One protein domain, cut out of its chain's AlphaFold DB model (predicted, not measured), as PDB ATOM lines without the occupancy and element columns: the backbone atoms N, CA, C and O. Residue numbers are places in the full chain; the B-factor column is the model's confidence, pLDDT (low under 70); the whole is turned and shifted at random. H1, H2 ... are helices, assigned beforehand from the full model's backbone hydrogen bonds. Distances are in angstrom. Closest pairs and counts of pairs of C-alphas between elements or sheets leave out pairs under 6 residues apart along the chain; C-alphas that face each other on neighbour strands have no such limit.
ATOM      1  N   LYS A   2      14.489  74.935  19.648       48.22
ATOM      2  CA  LYS A   2      14.140  73.904  20.640       48.22
ATOM      3  C   LYS A   2      12.736  73.397  20.297       48.22
ATOM      4  O   LYS A   2      11.763  74.058  20.631       48.22
ATOM      5  N   SER A   3      12.633  72.284  19.574       57.25
ATOM      6  CA  SER A   3      11.357  71.597  19.331       57.25
ATOM      7  C   SER A   3      11.403  70.206  19.963       57.25
ATOM      8  O   SER A   3      12.488  69.639  20.119       57.25
ATOM      9  N   ARG A   4      10.237  69.640  20.300       59.53
ATOM     10  CA  ARG A   4      10.122  68.257  20.806       59.53
ATOM     11  C   ARG A   4      10.573  67.206  19.782       59.53
ATOM     12  O   ARG A   4      10.973  66.122  20.178       59.53
ATOM     13  N   LEU A   5      10.569  67.555  18.494       63.38
ATOM     14  CA  LEU A   5      11.020  66.722  17.374       63.38
ATOM     15  C   LEU A   5      12.520  66.913  17.068       63.38
ATOM     16  O   LEU A   5      13.014  66.474  16.038       63.38
ATOM     17  N   GLY A   6      13.266  67.622  17.922       68.06
ATOM     18  CA  GLY A   6      14.659  67.979  17.660       68.06
ATOM     19  C   GLY A   6      14.813  69.196  16.737       68.06
ATOM     20  O   GLY A   6      13.864  69.943  16.480       68.06
ATOM     21  N   ARG A   7      16.051  69.451  16.287       71.06
ATOM     22  CA  ARG A   7      16.424  70.660  15.520       71.06
ATOM     23  C   ARG A   7      16.179  70.536  14.007       71.06
ATOM     24  O   ARG A   7      16.052  71.566  13.358       71.06
ATOM     25  N   ARG A   8      16.157  69.313  13.458       74.56
ATOM     26  CA  ARG A   8      16.166  69.046  12.003       74.56
ATOM     27  C   ARG A   8      14.780  68.691  11.449       74.56
ATOM     28  O   ARG A   8      14.389  69.236  10.424       74.56
ATOM     29  N   HIS A   9      14.006  67.863  12.151       80.69
ATOM     30  CA  HIS A   9      12.697  67.384  11.689       80.69
ATOM     31  C   HIS A   9      11.654  68.471  11.395       80.69
ATOM     32  O   HIS A   9      10.985  68.346  10.373       80.69
ATOM     33  N   PRO A  10      11.521  69.565  12.178       84.19
ATOM     34  CA  PRO A  10      10.572  70.626  11.835       84.19
ATOM     35  C   PRO A  10      10.836  71.266  10.466       84.19
ATOM     36  O   PRO A  10       9.891  71.627   9.775       84.19
ATOM     37  N   LEU A  11      12.109  71.379  10.064       84.31
ATOM     38  CA  LEU A  11      12.486  71.917   8.754       84.31
ATOM     39  C   LEU A  11      12.139  70.932   7.632       84.31
ATOM     40  O   LEU A  11      11.581  71.340   6.622       84.31
ATOM     41  N   ILE A  12      12.402  69.638   7.845       86.19
ATOM     42  CA  ILE A  12      12.098  68.568   6.884       86.19
ATOM     43  C   ILE A  12      10.588  68.487   6.619       86.19
ATOM     44  O   ILE A  12      10.163  68.562   5.469       86.19
ATOM     45  N   TYR A  13       9.767  68.401   7.672       88.75
ATOM     46  CA  TYR A  13       8.310  68.339   7.513       88.75
ATOM     47  C   TYR A  13       7.725  69.645   6.977       88.75
ATOM     48  O   TYR A  13       6.832  69.617   6.133       88.75
ATOM     49  N   GLY A  14       8.249  70.790   7.427       88.88
ATOM     50  CA  GLY A  14       7.816  72.102   6.951       88.88
ATOM     51  C   GLY A  14       8.117  72.344   5.470       88.88
ATOM     52  O   GLY A  14       7.406  73.118   4.836       88.88
ATOM     53  N   ALA A  15       9.125  71.674   4.906       92.19
ATOM     54  CA  ALA A  15       9.500  71.814   3.502       92.19
ATOM     55  C   ALA A  15       8.649  70.953   2.546       92.19
ATOM     56  O   ALA A  15       8.524  71.308   1.377       92.19
ATOM     57  N   ALA A  16       8.032  69.863   3.022       93.50
ATOM     58  CA  ALA A  16       7.350  68.882   2.169       93.50
ATOM     59  C   ALA A  16       6.238  69.495   1.297       93.50
ATOM     60  O   ALA A  16       6.251  69.350   0.075       93.50
ATOM     61  N   LEU A  17       5.296  70.208   1.924       94.75
ATOM     62  CA  LEU A  17       4.155  70.802   1.225       94.75
ATOM     63  C   LEU A  17       4.574  71.953   0.287       94.75
ATOM     64  O   LEU A  17       4.178  71.913  -0.879       94.75
ATOM     65  N   PRO A  18       5.397  72.939   0.715       95.88
ATOM     66  CA  PRO A  18       5.892  73.975  -0.189       95.88
ATOM     67  C   PRO A  18       6.623  73.414  -1.409       95.88
ATOM     68  O   PRO A  18       6.365  73.869  -2.518       95.88
ATOM     69  N   ILE A  19       7.497  72.415  -1.233       96.44
ATOM     70  CA  ILE A  19       8.244  71.819  -2.348       96.44
ATOM     71  C   ILE A  19       7.288  71.157  -3.345       96.44
ATOM     72  O   ILE A  19       7.408  71.411  -4.540       96.44
ATOM     73  N   ALA A  20       6.332  70.348  -2.875       96.25
ATOM     74  CA  ALA A  20       5.379  69.669  -3.751       96.25
ATOM     75  C   ALA A  20       4.530  70.668  -4.562       96.25
ATOM     76  O   ALA A  20       4.431  70.551  -5.783       96.25
ATOM     77  N   LEU A  21       3.976  71.690  -3.900       96.50
ATOM     78  CA  LEU A  21       3.150  72.708  -4.558       96.50
ATOM     79  C   LEU A  21       3.950  73.545  -5.561       96.50
ATOM     80  O   LEU A  21       3.500  73.759  -6.685       96.50
ATOM     81  N   LEU A  22       5.143  73.999  -5.175       97.06
ATOM     82  CA  LEU A  22       5.992  74.815  -6.041       97.06
ATOM     83  C   LEU A  22       6.536  74.011  -7.225       97.06
ATOM     84  O   LEU A  22       6.654  74.561  -8.312       97.06
ATOM     85  N   TYR A  23       6.822  72.715  -7.050       95.81
ATOM     86  CA  TYR A  23       7.214  71.840  -8.155       95.81
ATOM     87  C   TYR A  23       6.090  71.702  -9.189       95.81
ATOM     88  O   TYR A  23       6.335  71.867 -10.381       95.81
ATOM     89  N   TYR A  24       4.850  71.475  -8.744       96.06
ATOM     90  CA  TYR A  24       3.699  71.439  -9.652       96.06
ATOM     91  C   TYR A  24       3.486  72.780 -10.375       96.06
ATOM     92  O   TYR A  24       3.225  72.806 -11.577       96.06
ATOM     93  N   ALA A  25       3.669  73.900  -9.665       95.38
ATOM     94  CA  ALA A  25       3.520  75.247 -10.215       95.38
ATOM     95  C   ALA A  25       4.535  75.593 -11.324       95.38
ATOM     96  O   ALA A  25       4.244  76.457 -12.153       95.38
ATOM     97  N   VAL A  26       5.698  74.924 -11.374       94.69
ATOM     98  CA  VAL A  26       6.662  75.063 -12.487       94.69
ATOM     99  C   VAL A  26       6.057  74.546 -13.791       94.69
ATOM    100  O   VAL A  26       6.197  75.184 -14.830       94.69
ATOM    101  N   TRP A  27       5.366  73.409 -13.730       92.69
ATOM    102  CA  TRP A  27       4.804  72.738 -14.904       92.69
ATOM    103  C   TRP A  27       3.375  73.180 -15.236       92.69
ATOM    104  O   TRP A  27       2.877  72.900 -16.324       92.69
ATOM    105  N   SER A  28       2.722  73.898 -14.321       91.19
ATOM    106  CA  SER A  28       1.349  74.390 -14.469       91.19
ATOM    107  C   SER A  28       1.264  75.912 -14.283       91.19
ATOM    108  O   SER A  28       0.637  76.372 -13.324       91.19
ATOM    109  N   PRO A  29       1.893  76.717 -15.164       92.12
ATOM    110  CA  PRO A  29       1.737  78.166 -15.119       92.12
ATOM    111  C   PRO A  29       0.279  78.572 -15.415       92.12
ATOM    112  O   PRO A  29      -0.399  77.893 -16.199       92.12
ATOM    113  N   PRO A  30      -0.216  79.678 -14.824       90.06
ATOM    114  CA  PRO A  30      -1.523  80.239 -15.142       90.06
ATOM    115  C   PRO A  30      -1.699  80.458 -16.647       90.06
ATOM    116  O   PRO A  30      -0.782  80.881 -17.350       90.06
ATOM    117  N   THR A  31      -2.893  80.169 -17.155       87.69
ATOM    118  CA  THR A  31      -3.219  80.384 -18.568       87.69
ATOM    119  C   THR A  31      -3.353  81.873 -18.875       87.69
ATOM    120  O   THR A  31      -3.960  82.600 -18.091       87.69
ATOM    121  N   GLY A  32      -2.864  82.308 -20.040       84.88
ATOM    122  CA  GLY A  32      -3.029  83.686 -20.518       84.88
ATOM    123  C   GLY A  32      -1.964  84.679 -20.042       84.88
ATOM    124  O   GLY A  32      -2.174  85.877 -20.184       84.88
ATOM    125  N   LEU A  33      -0.845  84.207 -19.484       89.00
ATOM    126  CA  LEU A  33       0.301  85.064 -19.171       89.00
ATOM    127  C   LEU A  33       1.043  85.468 -20.451       89.00
ATOM    128  O   LEU A  33       1.358  84.613 -21.281       89.00
ATOM    129  N   GLU A  34       1.363  86.755 -20.581       91.50
ATOM    130  CA  GLU A  34       2.300  87.236 -21.599       91.50
ATOM    131  C   GLU A  34       3.741  86.814 -21.259       91.50
ATOM    132  O   GLU A  34       4.034  86.361 -20.151       91.50
ATOM    133  N   GLN A  35       4.679  86.966 -22.200       88.44
ATOM    134  CA  GLN A  35       6.056  86.475 -22.046       88.44
ATOM    135  C   GLN A  35       6.778  87.060 -20.817       88.44
ATOM    136  O   GLN A  35       7.488  86.336 -20.117       88.44
ATOM    137  N   ALA A  36       6.561  88.345 -20.515       91.88
ATOM    138  CA  ALA A  36       7.127  88.997 -19.333       91.88
ATOM    139  C   ALA A  36       6.527  88.453 -18.023       91.88
ATOM    140  O   ALA A  36       7.257  88.203 -17.061       91.88
ATOM    141  N   ASP A  37       5.218  88.205 -18.000       93.12
ATOM    142  CA  ASP A  37       4.530  87.673 -16.825       93.12
ATOM    143  C   ASP A  37       4.870  86.199 -16.589       93.12
ATOM    144  O   ASP A  37       5.070  85.783 -15.447       93.12
ATOM    145  N   LEU A  38       5.011  85.412 -17.662       91.56
ATOM    146  CA  LEU A  38       5.481  84.030 -17.595       91.56
ATOM    147  C   LEU A  38       6.915  83.965 -17.055       91.56
ATOM    148  O   LEU A  38       7.216  83.123 -16.206       91.56
ATOM    149  N   PHE A  39       7.787  84.878 -17.494       93.06
ATOM    150  CA  PHE A  39       9.139  85.005 -16.953       93.06
ATOM    151  C   PHE A  39       9.118  85.311 -15.450       93.06
ATOM    152  O   PHE A  39       9.787  84.619 -14.679       93.06
ATOM    153  N   LEU A  40       8.331  86.301 -15.009       95.00
ATOM    154  CA  LEU A  40       8.216  86.656 -13.591       95.00
ATOM    155  C   LEU A  40       7.625  85.515 -12.754       95.00
ATOM    156  O   LEU A  40       8.127  85.233 -11.664       95.00
ATOM    157  N   TRP A  41       6.604  84.826 -13.271       95.00
ATOM    158  CA  TRP A  41       6.018  83.644 -12.643       95.00
ATOM    159  C   TRP A  41       7.073  82.560 -12.417       95.00
ATOM    160  O   TRP A  41       7.299  82.137 -11.280       95.00
ATOM    161  N   LEU A  42       7.765  82.147 -13.485       94.00
ATOM    162  CA  LEU A  42       8.794  81.111 -13.412       94.00
ATOM    163  C   LEU A  42       9.946  81.534 -12.498       94.00
ATOM    164  O   LEU A  42      10.405  80.722 -11.700       94.00
ATOM    165  N   LEU A  43      10.371  82.799 -12.537       94.31
ATOM    166  CA  LEU A  43      11.409  83.324 -11.651       94.31
ATOM    167  C   LEU A  43      11.019  83.166 -10.175       94.31
ATOM    168  O   LEU A  43      11.777  82.589  -9.395       94.31
ATOM    169  N   VAL A  44       9.831  83.638  -9.790       95.94
ATOM    170  CA  VAL A  44       9.357  83.582  -8.398       95.94
ATOM    171  C   VAL A  44       9.163  82.137  -7.940       95.94
ATOM    172  O   VAL A  44       9.618  81.775  -6.849       95.94
ATOM    173  N   VAL A  45       8.533  81.296  -8.766       96.25
ATOM    174  CA  VAL A  45       8.269  79.889  -8.437       96.25
ATOM    175  C   VAL A  45       9.572  79.100  -8.323       96.25
ATOM    176  O   VAL A  45       9.777  78.415  -7.320       96.25
ATOM    177  N   ILE A  46      10.494  79.231  -9.284       92.88
ATOM    178  CA  ILE A  46      11.777  78.511  -9.273       92.88
ATOM    179  C   ILE A  46      12.642  78.968  -8.096       92.88
ATOM    180  O   ILE A  46      13.206  78.121  -7.399       92.88
ATOM    181  N   VAL A  47      12.736  80.274  -7.816       93.12
ATOM    182  CA  VAL A  47      13.502  80.783  -6.662       93.12
ATOM    183  C   VAL A  47      12.909  80.266  -5.350       93.12
ATOM    184  O   VAL A  47      13.648  79.765  -4.496       93.12
ATOM    185  N   SER A  48      11.583  80.306  -5.205       95.25
ATOM    186  CA  SER A  48      10.887  79.803  -4.012       95.25
ATOM    187  C   SER A  48      11.061  78.292  -3.843       95.25
ATOM    188  O   SER A  48      11.301  77.816  -2.730       95.25
ATOM    189  N   LEU A  49      11.003  77.530  -4.940       94.62
ATOM    190  CA  LEU A  49      11.233  76.085  -4.950       94.62
ATOM    191  C   LEU A  49      12.667  75.769  -4.520       94.62
ATOM    192  O   LEU A  49      12.889  74.964  -3.616       94.62
ATOM    193  N   ARG A  50      13.654  76.454  -5.111       89.25
ATOM    194  CA  ARG A  50      15.083  76.296  -4.791       89.25
ATOM    195  C   ARG A  50      15.405  76.675  -3.349       89.25
ATOM    196  O   ARG A  50      16.300  76.067  -2.755       89.25
ATOM    197  N   LEU A  51      14.716  77.668  -2.787       89.38
ATOM    198  CA  LEU A  51      14.833  78.027  -1.376       89.38
ATOM    199  C   LEU A  51      14.239  76.924  -0.494       89.38
ATOM    200  O   LEU A  51      14.932  76.440   0.402       89.38
ATOM    201  N   SER A  52      13.023  76.472  -0.808       92.19
ATOM    202  CA  SER A  52      12.306  75.419  -0.077       92.19
ATOM    203  C   SER A  52      13.086  74.102  -0.034       92.19
ATOM    204  O   SER A  52      13.252  73.531   1.042       92.19
ATOM    205  N   LEU A  53      13.673  73.682  -1.162       89.69
ATOM    206  CA  LEU A  53      14.551  72.505  -1.249       89.69
ATOM    207  C   LEU A  53      15.727  72.572  -0.261       89.69
ATOM    208  O   LEU A  53      16.087  71.567   0.342       89.69
ATOM    209  N   THR A  54      16.278  73.762  -0.001       87.12
ATOM    210  CA  THR A  54      17.390  73.945   0.958       87.12
ATOM    211  C   THR A  54      17.015  73.533   2.378       87.12
ATOM    212  O   THR A  54      17.855  72.995   3.103       87.12
ATOM    213  N   PHE A  55      15.765  73.783   2.785       86.75
ATOM    214  CA  PHE A  55      15.277  73.424   4.118       86.75
ATOM    215  C   PHE A  55      15.180  71.907   4.322       86.75
ATOM    216  O   PHE A  55      15.167  71.457   5.467       86.75
ATOM    217  N   PHE A  56      15.186  71.127   3.238       87.56
ATOM    218  CA  PHE A  56      15.265  69.670   3.265       87.56
ATOM    219  C   PHE A  56      16.697  69.157   3.034       87.56
ATOM    220  O   PHE A  56      17.226  68.398   3.852       87.56
ATOM    221  N   ASP A  57      17.354  69.610   1.964       82.88
ATOM    222  CA  ASP A  57      18.633  69.065   1.493       82.88
ATOM    223  C   ASP A  57      19.769  69.239   2.499       82.88
ATOM    224  O   ASP A  57      20.553  68.309   2.713       82.88
ATOM    225  N   VAL A  58      19.875  70.417   3.127       81.19
ATOM    226  CA  VAL A  58      20.980  70.719   4.048       81.19
ATOM    227  C   VAL A  58      20.867  69.882   5.330       81.19
ATOM    228  O   VAL A  58      21.834  69.189   5.661       81.19
ATOM    229  N   PRO A  59      19.716  69.846   6.040       78.31
ATOM    230  CA  PRO A  59      19.558  68.965   7.195       78.31
ATOM    231  C   PRO A  59      19.685  67.478   6.853       78.31
ATOM    232  O   PRO A  59      20.257  66.734   7.652       78.31
ATOM    233  N   SER A  60      19.176  67.051   5.689       80.44
ATOM    234  CA  SER A  60      19.248  65.653   5.255       80.44
ATOM    235  C   SER A  60      20.678  65.221   4.933       80.44
ATOM    236  O   SER A  60      21.066  64.109   5.280       80.44
ATOM    237  N   SER A  61      21.468  66.076   4.283       74.94
ATOM    238  CA  SER A  61      22.831  65.726   3.865       74.94
ATOM    239  C   SER A  61      23.819  65.736   5.022       74.94
ATOM    240  O   SER A  61      24.697  64.881   5.071       74.94
ATOM    241  N   ALA A  62      23.628  66.626   5.999       71.69
ATOM    242  CA  ALA A  62      24.453  66.663   7.204       71.69
ATOM    243  C   ALA A  62      24.354  65.374   8.049       71.69
ATOM    244  O   ALA A  62      25.277  65.057   8.789       71.69
ATOM    245  N   LEU A  63      23.258  64.610   7.938       71.94
ATOM    246  CA  LEU A  63      23.090  63.340   8.658       71.94
ATOM    247  C   LEU A  63      24.044  62.245   8.169       71.94
ATOM    248  O   LEU A  63      24.404  61.369   8.948       71.94
ATOM    249  N   ALA A  64      24.468  62.283   6.903       66.38
ATOM    250  CA  ALA A  64      25.322  61.241   6.335       66.38
ATOM    251  C   ALA A  64      26.694  61.165   7.027       66.38
ATOM    252  O   ALA A  64      27.231  60.072   7.186       66.38
ATOM    253  N   ALA A  65      27.225  62.310   7.466       62.34
ATOM    254  CA  ALA A  65      28.476  62.396   8.218       62.34
ATOM    255  C   ALA A  65      28.341  61.841   9.643       62.34
ATOM    256  O   ALA A  65      29.293  61.304  10.189       62.34
ATOM    257  N   GLU A  66      27.155  61.965  10.241       66.12
ATOM    258  CA  GLU A  66      26.912  61.530  11.615       66.12
ATOM    259  C   GLU A  66      26.619  60.027  11.691       66.12
ATOM    260  O   GLU A  66      27.018  59.406  12.662       66.12
ATOM    261  N   LEU A  67      25.947  59.442  10.686       66.62
ATOM    262  CA  LEU A  67      25.432  58.061  10.704       66.62
ATOM    263  C   LEU A  67      26.494  56.952  10.599       66.62
ATOM    264  O   LEU A  67      26.174  55.796  10.873       66.62
ATOM    265  N   THR A  68      27.720  57.260  10.176       64.75
ATOM    266  CA  THR A  68      28.779  56.252  10.029       64.75
ATOM    267  C   THR A  68      30.174  56.842  10.224       64.75
ATOM    268  O   THR A  68      30.589  57.772   9.525       64.75
ATOM    269  N   LEU A 101       4.819  62.044 -22.449       91.31
ATOM    270  CA  LEU A 101       5.344  62.634 -23.684       91.31
ATOM    271  C   LEU A 101       5.447  61.594 -24.808       91.31
ATOM    272  O   LEU A 101       6.243  61.760 -25.730       91.31
ATOM    273  N   ALA A 102       4.660  60.518 -24.734       89.56
ATOM    274  CA  ALA A 102       4.538  59.578 -25.838       89.56
ATOM    275  C   ALA A 102       3.888  60.273 -27.058       89.56
ATOM    276  O   ALA A 102       3.010  61.126 -26.874       89.56
ATOM    277  N   PRO A 103       4.286  59.928 -28.296       86.88
ATOM    278  CA  PRO A 103       3.655  60.443 -29.510       86.88
ATOM    279  C   PRO A 103       2.137  60.223 -29.530       86.88
ATOM    280  O   PRO A 103       1.643  59.149 -29.188       86.88
ATOM    281  N   THR A 104       1.389  61.231 -29.971       88.00
ATOM    282  CA  THR A 104      -0.071  61.166 -30.165       88.00
ATOM    283  C   THR A 104      -0.448  61.728 -31.533       88.00
ATOM    284  O   THR A 104       0.348  62.424 -32.155       88.00
ATOM    285  N   GLU A 105      -1.678  61.491 -32.003       86.75
ATOM    286  CA  GLU A 105      -2.145  62.067 -33.278       86.75
ATOM    287  C   GLU A 105      -2.084  63.606 -33.292       86.75
ATOM    288  O   GLU A 105      -1.763  64.203 -34.316       86.75
ATOM    289  N   ALA A 106      -2.357  64.251 -32.152       85.38
ATOM    290  CA  ALA A 106      -2.294  65.706 -32.011       85.38
ATOM    291  C   ALA A 106      -0.856  66.235 -31.856       85.38
ATOM    292  O   ALA A 106      -0.568  67.359 -32.262       85.38
ATOM    293  N   TYR A 107       0.034  65.425 -31.278       83.88
ATOM    294  CA  TYR A 107       1.437  65.759 -31.032       83.88
ATOM    295  C   TYR A 107       2.331  64.595 -31.484       83.88
ATOM    296  O   TYR A 107       2.677  63.742 -30.657       83.88
ATOM    297  N   PRO A 108       2.697  64.531 -32.781       80.50
ATOM    298  CA  PRO A 108       3.563  63.474 -33.309       80.50
ATOM    299  C   PRO A 108       4.934  63.427 -32.626       80.50
ATOM    300  O   PRO A 108       5.491  62.352 -32.431       80.50
ATOM    301  N   ASP A 109       5.448  64.584 -32.207       77.81
ATOM    302  CA  ASP A 109       6.544  64.675 -31.246       77.81
ATOM    303  C   ASP A 109       5.965  64.984 -29.862       77.81
ATOM    304  O   ASP A 109       5.567  66.117 -29.568       77.81
ATOM    305  N   GLY A 110       5.890  63.965 -29.005       82.38
ATOM    306  CA  GLY A 110       5.243  64.089 -27.704       82.38
ATOM    307  C   GLY A 110       5.951  65.046 -26.736       82.38
ATOM    308  O   GLY A 110       5.315  65.507 -25.792       82.38
ATOM    309  N   VAL A 111       7.205  65.453 -26.997       83.00
ATOM    310  CA  VAL A 111       7.903  66.511 -26.230       83.00
ATOM    311  C   VAL A 111       7.217  67.872 -26.395       83.00
ATOM    312  O   VAL A 111       7.351  68.753 -25.553       83.00
ATOM    313  N   THR A 112       6.420  68.053 -27.445       82.62
ATOM    314  CA  THR A 112       5.660  69.290 -27.668       82.62
ATOM    315  C   THR A 112       4.309  69.319 -26.947       82.62
ATOM    316  O   THR A 112       3.642  70.353 -26.970       82.62
ATOM    317  N   ASN A 113       3.901  68.227 -26.283       87.88
ATOM    318  CA  ASN A 113       2.610  68.100 -25.603       87.88
ATOM    319  C   ASN A 113       2.598  68.828 -24.237       87.88
ATOM    320  O   ASN A 113       3.139  68.304 -23.257       87.88
ATOM    321  N   PRO A 114       1.909  69.979 -24.090       87.88
ATOM    322  CA  PRO A 114       1.907  70.731 -22.834       87.88
ATOM    323  C   PRO A 114       1.163  70.012 -21.700       87.88
ATOM    324  O   PRO A 114       1.479  70.213 -20.527       87.88
ATOM    325  N   GLN A 115       0.167  69.182 -22.031       91.19
ATOM    326  CA  GLN A 115      -0.623  68.455 -21.037       91.19
ATOM    327  C   GLN A 115       0.202  67.346 -20.375       91.19
ATOM    328  O   GLN A 115       0.127  67.179 -19.158       91.19
ATOM    329  N   GLY A 116       1.058  66.669 -21.147       92.44
ATOM    330  CA  GLY A 116       1.969  65.646 -20.633       92.44
ATOM    331  C   GLY A 116       2.851  66.166 -19.496       92.44
ATOM    332  O   GLY A 116       2.946  65.541 -18.441       92.44
ATOM    333  N   TYR A 117       3.408  67.371 -19.645       92.44
ATOM    334  CA  TYR A 117       4.197  68.011 -18.589       92.44
ATOM    335  C   TYR A 117       3.395  68.316 -17.320       92.44
ATOM    336  O   TYR A 117       3.920  68.164 -16.215       92.44
ATOM    337  N   ARG A 118       2.127  68.731 -17.446       93.94
ATOM    338  CA  ARG A 118       1.258  69.014 -16.290       93.94
ATOM    339  C   ARG A 118       0.931  67.743 -15.512       93.94
ATOM    340  O   ARG A 118       1.029  67.744 -14.284       93.94
ATOM    341  N   ASP A 119       0.593  66.669 -16.220       94.50
ATOM    342  CA  ASP A 119       0.251  65.378 -15.616       94.50
ATOM    343  C   ASP A 119       1.476  64.744 -14.941       94.50
ATOM    344  O   ASP A 119       1.413  64.341 -13.774       94.50
ATOM    345  N   ALA A 120       2.627  64.759 -15.621       94.50
ATOM    346  CA  ALA A 120       3.902  64.334 -15.050       94.50
ATOM    347  C   ALA A 120       4.304  65.189 -13.837       94.50
ATOM    348  O   ALA A 120       4.764  64.664 -12.819       94.50
ATOM    349  N   GLY A 121       4.099  66.507 -13.917       94.94
ATOM    350  CA  GLY A 121       4.367  67.453 -12.838       94.94
ATOM    351  C   GLY A 121       3.530  67.174 -11.588       94.94
ATOM    352  O   GLY A 121       4.050  67.264 -10.474       94.94
ATOM    353  N   LEU A 122       2.260  66.786 -11.752       95.56
ATOM    354  CA  LEU A 122       1.379  66.410 -10.642       95.56
ATOM    355  C   LEU A 122       1.858  65.127  -9.957       95.56
ATOM    356  O   LEU A 122       2.001  65.096  -8.733       95.56
ATOM    357  N   VAL A 123       2.142  64.082 -10.739       95.81
ATOM    358  CA  VAL A 123       2.650  62.809 -10.205       95.81
ATOM    359  C   VAL A 123       3.989  63.022  -9.501       95.81
ATOM    360  O   VAL A 123       4.169  62.571  -8.368       95.81
ATOM    361  N   GLY A 124       4.895  63.789 -10.113       94.56
ATOM    362  CA  GLY A 124       6.169  64.174  -9.511       94.56
ATOM    363  C   GLY A 124       5.993  64.926  -8.188       94.56
ATOM    364  O   GLY A 124       6.648  64.586  -7.206       94.56
ATOM    365  N   ALA A 125       5.066  65.886  -8.112       96.06
ATOM    366  CA  ALA A 125       4.779  66.627  -6.880       96.06
ATOM    367  C   ALA A 125       4.310  65.713  -5.735       96.06
ATOM    368  O   ALA A 125       4.797  65.835  -4.607       96.06
ATOM    369  N   VAL A 126       3.403  64.773  -6.025       95.44
ATOM    370  CA  VAL A 126       2.908  63.796  -5.041       95.44
ATOM    371  C   VAL A 126       4.039  62.881  -4.568       95.44
ATOM    372  O   VAL A 126       4.211  62.696  -3.360       95.44
ATOM    373  N   LEU A 127       4.845  62.355  -5.495       94.19
ATOM    374  CA  LEU A 127       5.982  61.488  -5.176       94.19
ATOM    375  C   LEU A 127       7.036  62.209  -4.330       94.19
ATOM    376  O   LEU A 127       7.506  61.647  -3.342       94.19
ATOM    377  N   ILE A 128       7.375  63.458  -4.666       93.62
ATOM    378  CA  ILE A 128       8.323  64.275  -3.896       93.62
ATOM    379  C   ILE A 128       7.799  64.507  -2.475       93.62
ATOM    380  O   ILE A 128       8.526  64.274  -1.507       93.62
ATOM    381  N   GLY A 129       6.535  64.923  -2.333       93.94
ATOM    382  CA  GLY A 129       5.914  65.129  -1.024       93.94
ATOM    383  C   GLY A 129       5.938  63.856  -0.175       93.94
ATOM    384  O   GLY A 129       6.380  63.885   0.976       93.94
ATOM    385  N   PHE A 130       5.544  62.722  -0.761       93.88
ATOM    386  CA  PHE A 130       5.572  61.422  -0.092       93.88
ATOM    387  C   PHE A 130       6.993  60.997   0.307       93.88
ATOM    388  O   PHE A 130       7.206  60.573   1.444       93.88
ATOM    389  N   ALA A 131       7.981  61.164  -0.576       92.00
ATOM    390  CA  ALA A 131       9.373  60.811  -0.307       92.00
ATOM    391  C   ALA A 131       9.977  61.637   0.843       92.00
ATOM    392  O   ALA A 131      10.665  61.084   1.705       92.00
ATOM    393  N   ILE A 132       9.687  62.943   0.903       91.81
ATOM    394  CA  ILE A 132      10.136  63.813   2.004       91.81
ATOM    395  C   ILE A 132       9.509  63.368   3.330       91.81
ATOM    396  O   ILE A 132      10.214  63.269   4.339       91.81
ATOM    397  N   LEU A 133       8.207  63.063   3.339       91.62
ATOM    398  CA  LEU A 133       7.510  62.584   4.535       91.62
ATOM    399  C   LEU A 133       8.056  61.233   5.006       91.62
ATOM    400  O   LEU A 133       8.353  61.079   6.191       91.62
ATOM    401  N   LEU A 134       8.247  60.281   4.089       91.06
ATOM    402  CA  LEU A 134       8.807  58.963   4.388       91.06
ATOM    403  C   LEU A 134      10.227  59.076   4.961       91.06
ATOM    404  O   LEU A 134      10.538  58.435   5.965       91.06
ATOM    405  N   SER A 135      11.059  59.941   4.374       87.31
ATOM    406  CA  SER A 135      12.399  60.257   4.884       87.31
ATOM    407  C   SER A 135      12.340  60.840   6.301       87.31
ATOM    408  O   SER A 135      13.032  60.364   7.205       87.31
ATOM    409  N   GLY A 136      11.451  61.812   6.540       86.06
ATOM    410  CA  GLY A 136      11.237  62.400   7.864       86.06
ATOM    411  C   GLY A 136      10.814  61.375   8.921       86.06
ATOM    412  O   GLY A 136      11.362  61.375  10.028       86.06
ATOM    413  N   ILE A 137       9.888  60.474   8.571       87.62
ATOM    414  CA  ILE A 137       9.392  59.410   9.458       87.62
ATOM    415  C   ILE A 137      10.504  58.402   9.756       87.62
ATOM    416  O   ILE A 137      10.728  58.075  10.922       87.62
ATOM    417  N   GLY A 138      11.244  57.949   8.738       84.06
ATOM    418  CA  GLY A 138      12.367  57.023   8.918       84.06
ATOM    419  C   GLY A 138      13.451  57.586   9.843       84.06
ATOM    420  O   GLY A 138      14.024  56.870  10.663       84.06
ATOM    421  N   LEU A 139      13.669  58.902   9.794       79.75
ATOM    422  CA  LEU A 139      14.617  59.597  10.661       79.75
ATOM    423  C   LEU A 139      14.130  59.780  12.107       79.75
ATOM    424  O   LEU A 139      14.948  60.101  12.971       79.75
ATOM    425  N   HIS A 140      12.838  59.599  12.420       78.75
ATOM    426  CA  HIS A 140      12.349  59.757  13.798       78.75
ATOM    427  C   HIS A 140      12.993  58.767  14.772       78.75
ATOM    428  O   HIS A 140      13.333  59.167  15.890       78.75
ATOM    429  N   GLY A 141      13.228  57.521  14.346       72.06
ATOM    430  CA  GLY A 141      13.859  56.494  15.184       72.06
ATOM    431  C   GLY A 141      15.270  56.868  15.656       72.06
ATOM    432  O   GLY A 141      15.687  56.480  16.744       72.06
ATOM    433  N   PHE A 142      15.977  57.708  14.893       72.31
ATOM    434  CA  PHE A 142      17.348  58.132  15.185       72.31
ATOM    435  C   PHE A 142      17.433  59.428  16.013       72.31
ATOM    436  O   PHE A 142      18.517  59.813  16.453       72.31
ATOM    437  N   THR A 143      16.305  60.096  16.286       70.25
ATOM    438  CA  THR A 143      16.261  61.396  16.994       70.25
ATOM    439  C   THR A 143      16.936  61.382  18.376       70.25
ATOM    440  O   THR A 143      17.706  62.307  18.653       70.25
ATOM    441  N   PRO A 144      16.729  60.368  19.250       63.66
ATOM    442  CA  PRO A 144      17.372  60.331  20.569       63.66
ATOM    443  C   PRO A 144      18.900  60.207  20.493       63.66
ATOM    444  O   PRO A 144      19.618  60.794  21.302       63.66
ATOM    445  N   TRP A 145      19.401  59.468  19.503       66.56
ATOM    446  CA  TRP A 145      20.832  59.277  19.271       66.56
ATOM    447  C   TRP A 145      21.486  60.545  18.701       66.56
ATOM    448  O   TRP A 145      22.496  61.014  19.230       66.56
ATOM    449  N   LEU A 146      20.836  61.193  17.729       65.06
ATOM    450  CA  LEU A 146      21.273  62.480  17.173       65.06
ATOM    451  C   LEU A 146      21.294  63.598  18.228       65.06
ATOM    452  O   LEU A 146      22.187  64.445  18.224       65.06
ATOM    453  N   ALA A 147      20.335  63.600  19.158       60.78
ATOM    454  CA  ALA A 147      20.293  64.562  20.257       60.78
ATOM    455  C   ALA A 147      21.463  64.391  21.244       60.78
ATOM    456  O   ALA A 147      21.964  65.391  21.760       60.78
ATOM    457  N   ARG A 148      21.933  63.153  21.474       58.62
ATOM    458  CA  ARG A 148      23.114  62.875  22.313       58.62
ATOM    459  C   ARG A 148      24.406  63.376  21.667       58.62
ATOM    460  O   ARG A 148      25.205  64.010  22.347       58.62
ATOM    461  N   ILE A 149      24.584  63.151  20.364       55.03
ATOM    462  CA  ILE A 149      25.791  63.567  19.630       55.03
ATOM    463  C   ILE A 149      25.814  65.084  19.400       55.03
ATOM    464  O   ILE A 149      26.853  65.718  19.568       55.03
ATOM    465  N   GLY A 150      24.679  65.693  19.043       52.38
ATOM    466  CA  GLY A 150      24.581  67.135  18.782       52.38
ATOM    467  C   GLY A 150      24.558  68.016  20.040       52.38
ATOM    468  O   GLY A 150      24.667  69.237  19.927       52.38
TER     469      GLY A 150
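What this domain is: This is residues 2 to 68 and 101 to 150 of the 571 residues of the protein "Hypothetical protein" of Symbiodinium microadriaticum (UniProt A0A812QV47). Three long helices form a loose, elongated bundle: H3 and H1 lie side by side, and H2 packs slantwise on H1, with little contact to H3. A loop, residues 101 to 113, lies beyond one end, before H3. The printed part has 117 residues with named helices H1, H2, H3 in chain order, no named strand, class all helix. It is loose, radius of gyration of the C-alphas 18.4 A, and only just elongated, spanning 60 by 30 by 21 A.

Where its parts are: H3, residues 114 to 150, is 47.5 A long, from C-alpha 114 at (1.907, 70.731, -22.834) to C-alpha 150 at (24.581, 67.135, 18.782), with a kink of 69 degrees near residue 142. H1, residues 9 to 27, is 28.3 A long and begins at (12.697, 67.384, 11.689). H2, residues 35 to 66, is 46.8 A long.

How they stand to each other: H3 and H1 touch, closest C-alphas Ala 125 and Ala 20, 4.4 A, at a shallow tilt of 10 degrees, opposite ways. H1 and H2, a helical hairpin, touch, closest C-alphas Ile 12 and Phe 56, 4.9 A, at a shallow tilt of 31 degrees. H2 and H3 are close but not clearly touching, closest C-alphas Phe 56 and Ile 132, 7.9 A. O i to N i+4 pairs within hydrogen-bond range number 12 of 15 in H1, 20 of 28 in H2 and 28 of 33 in H3.

The domain as a whole: The C-alphas farthest apart, Glu 105 and Arg 148, are 61.1 A apart. Residues 69 to 100 are not printed; C-alphas 68 and 101 are 41.6 A apart across the cut. The link H1 to H2 is short. Residues 2 to 6, 64 to 68 and 144 to 150 have pLDDT under 70.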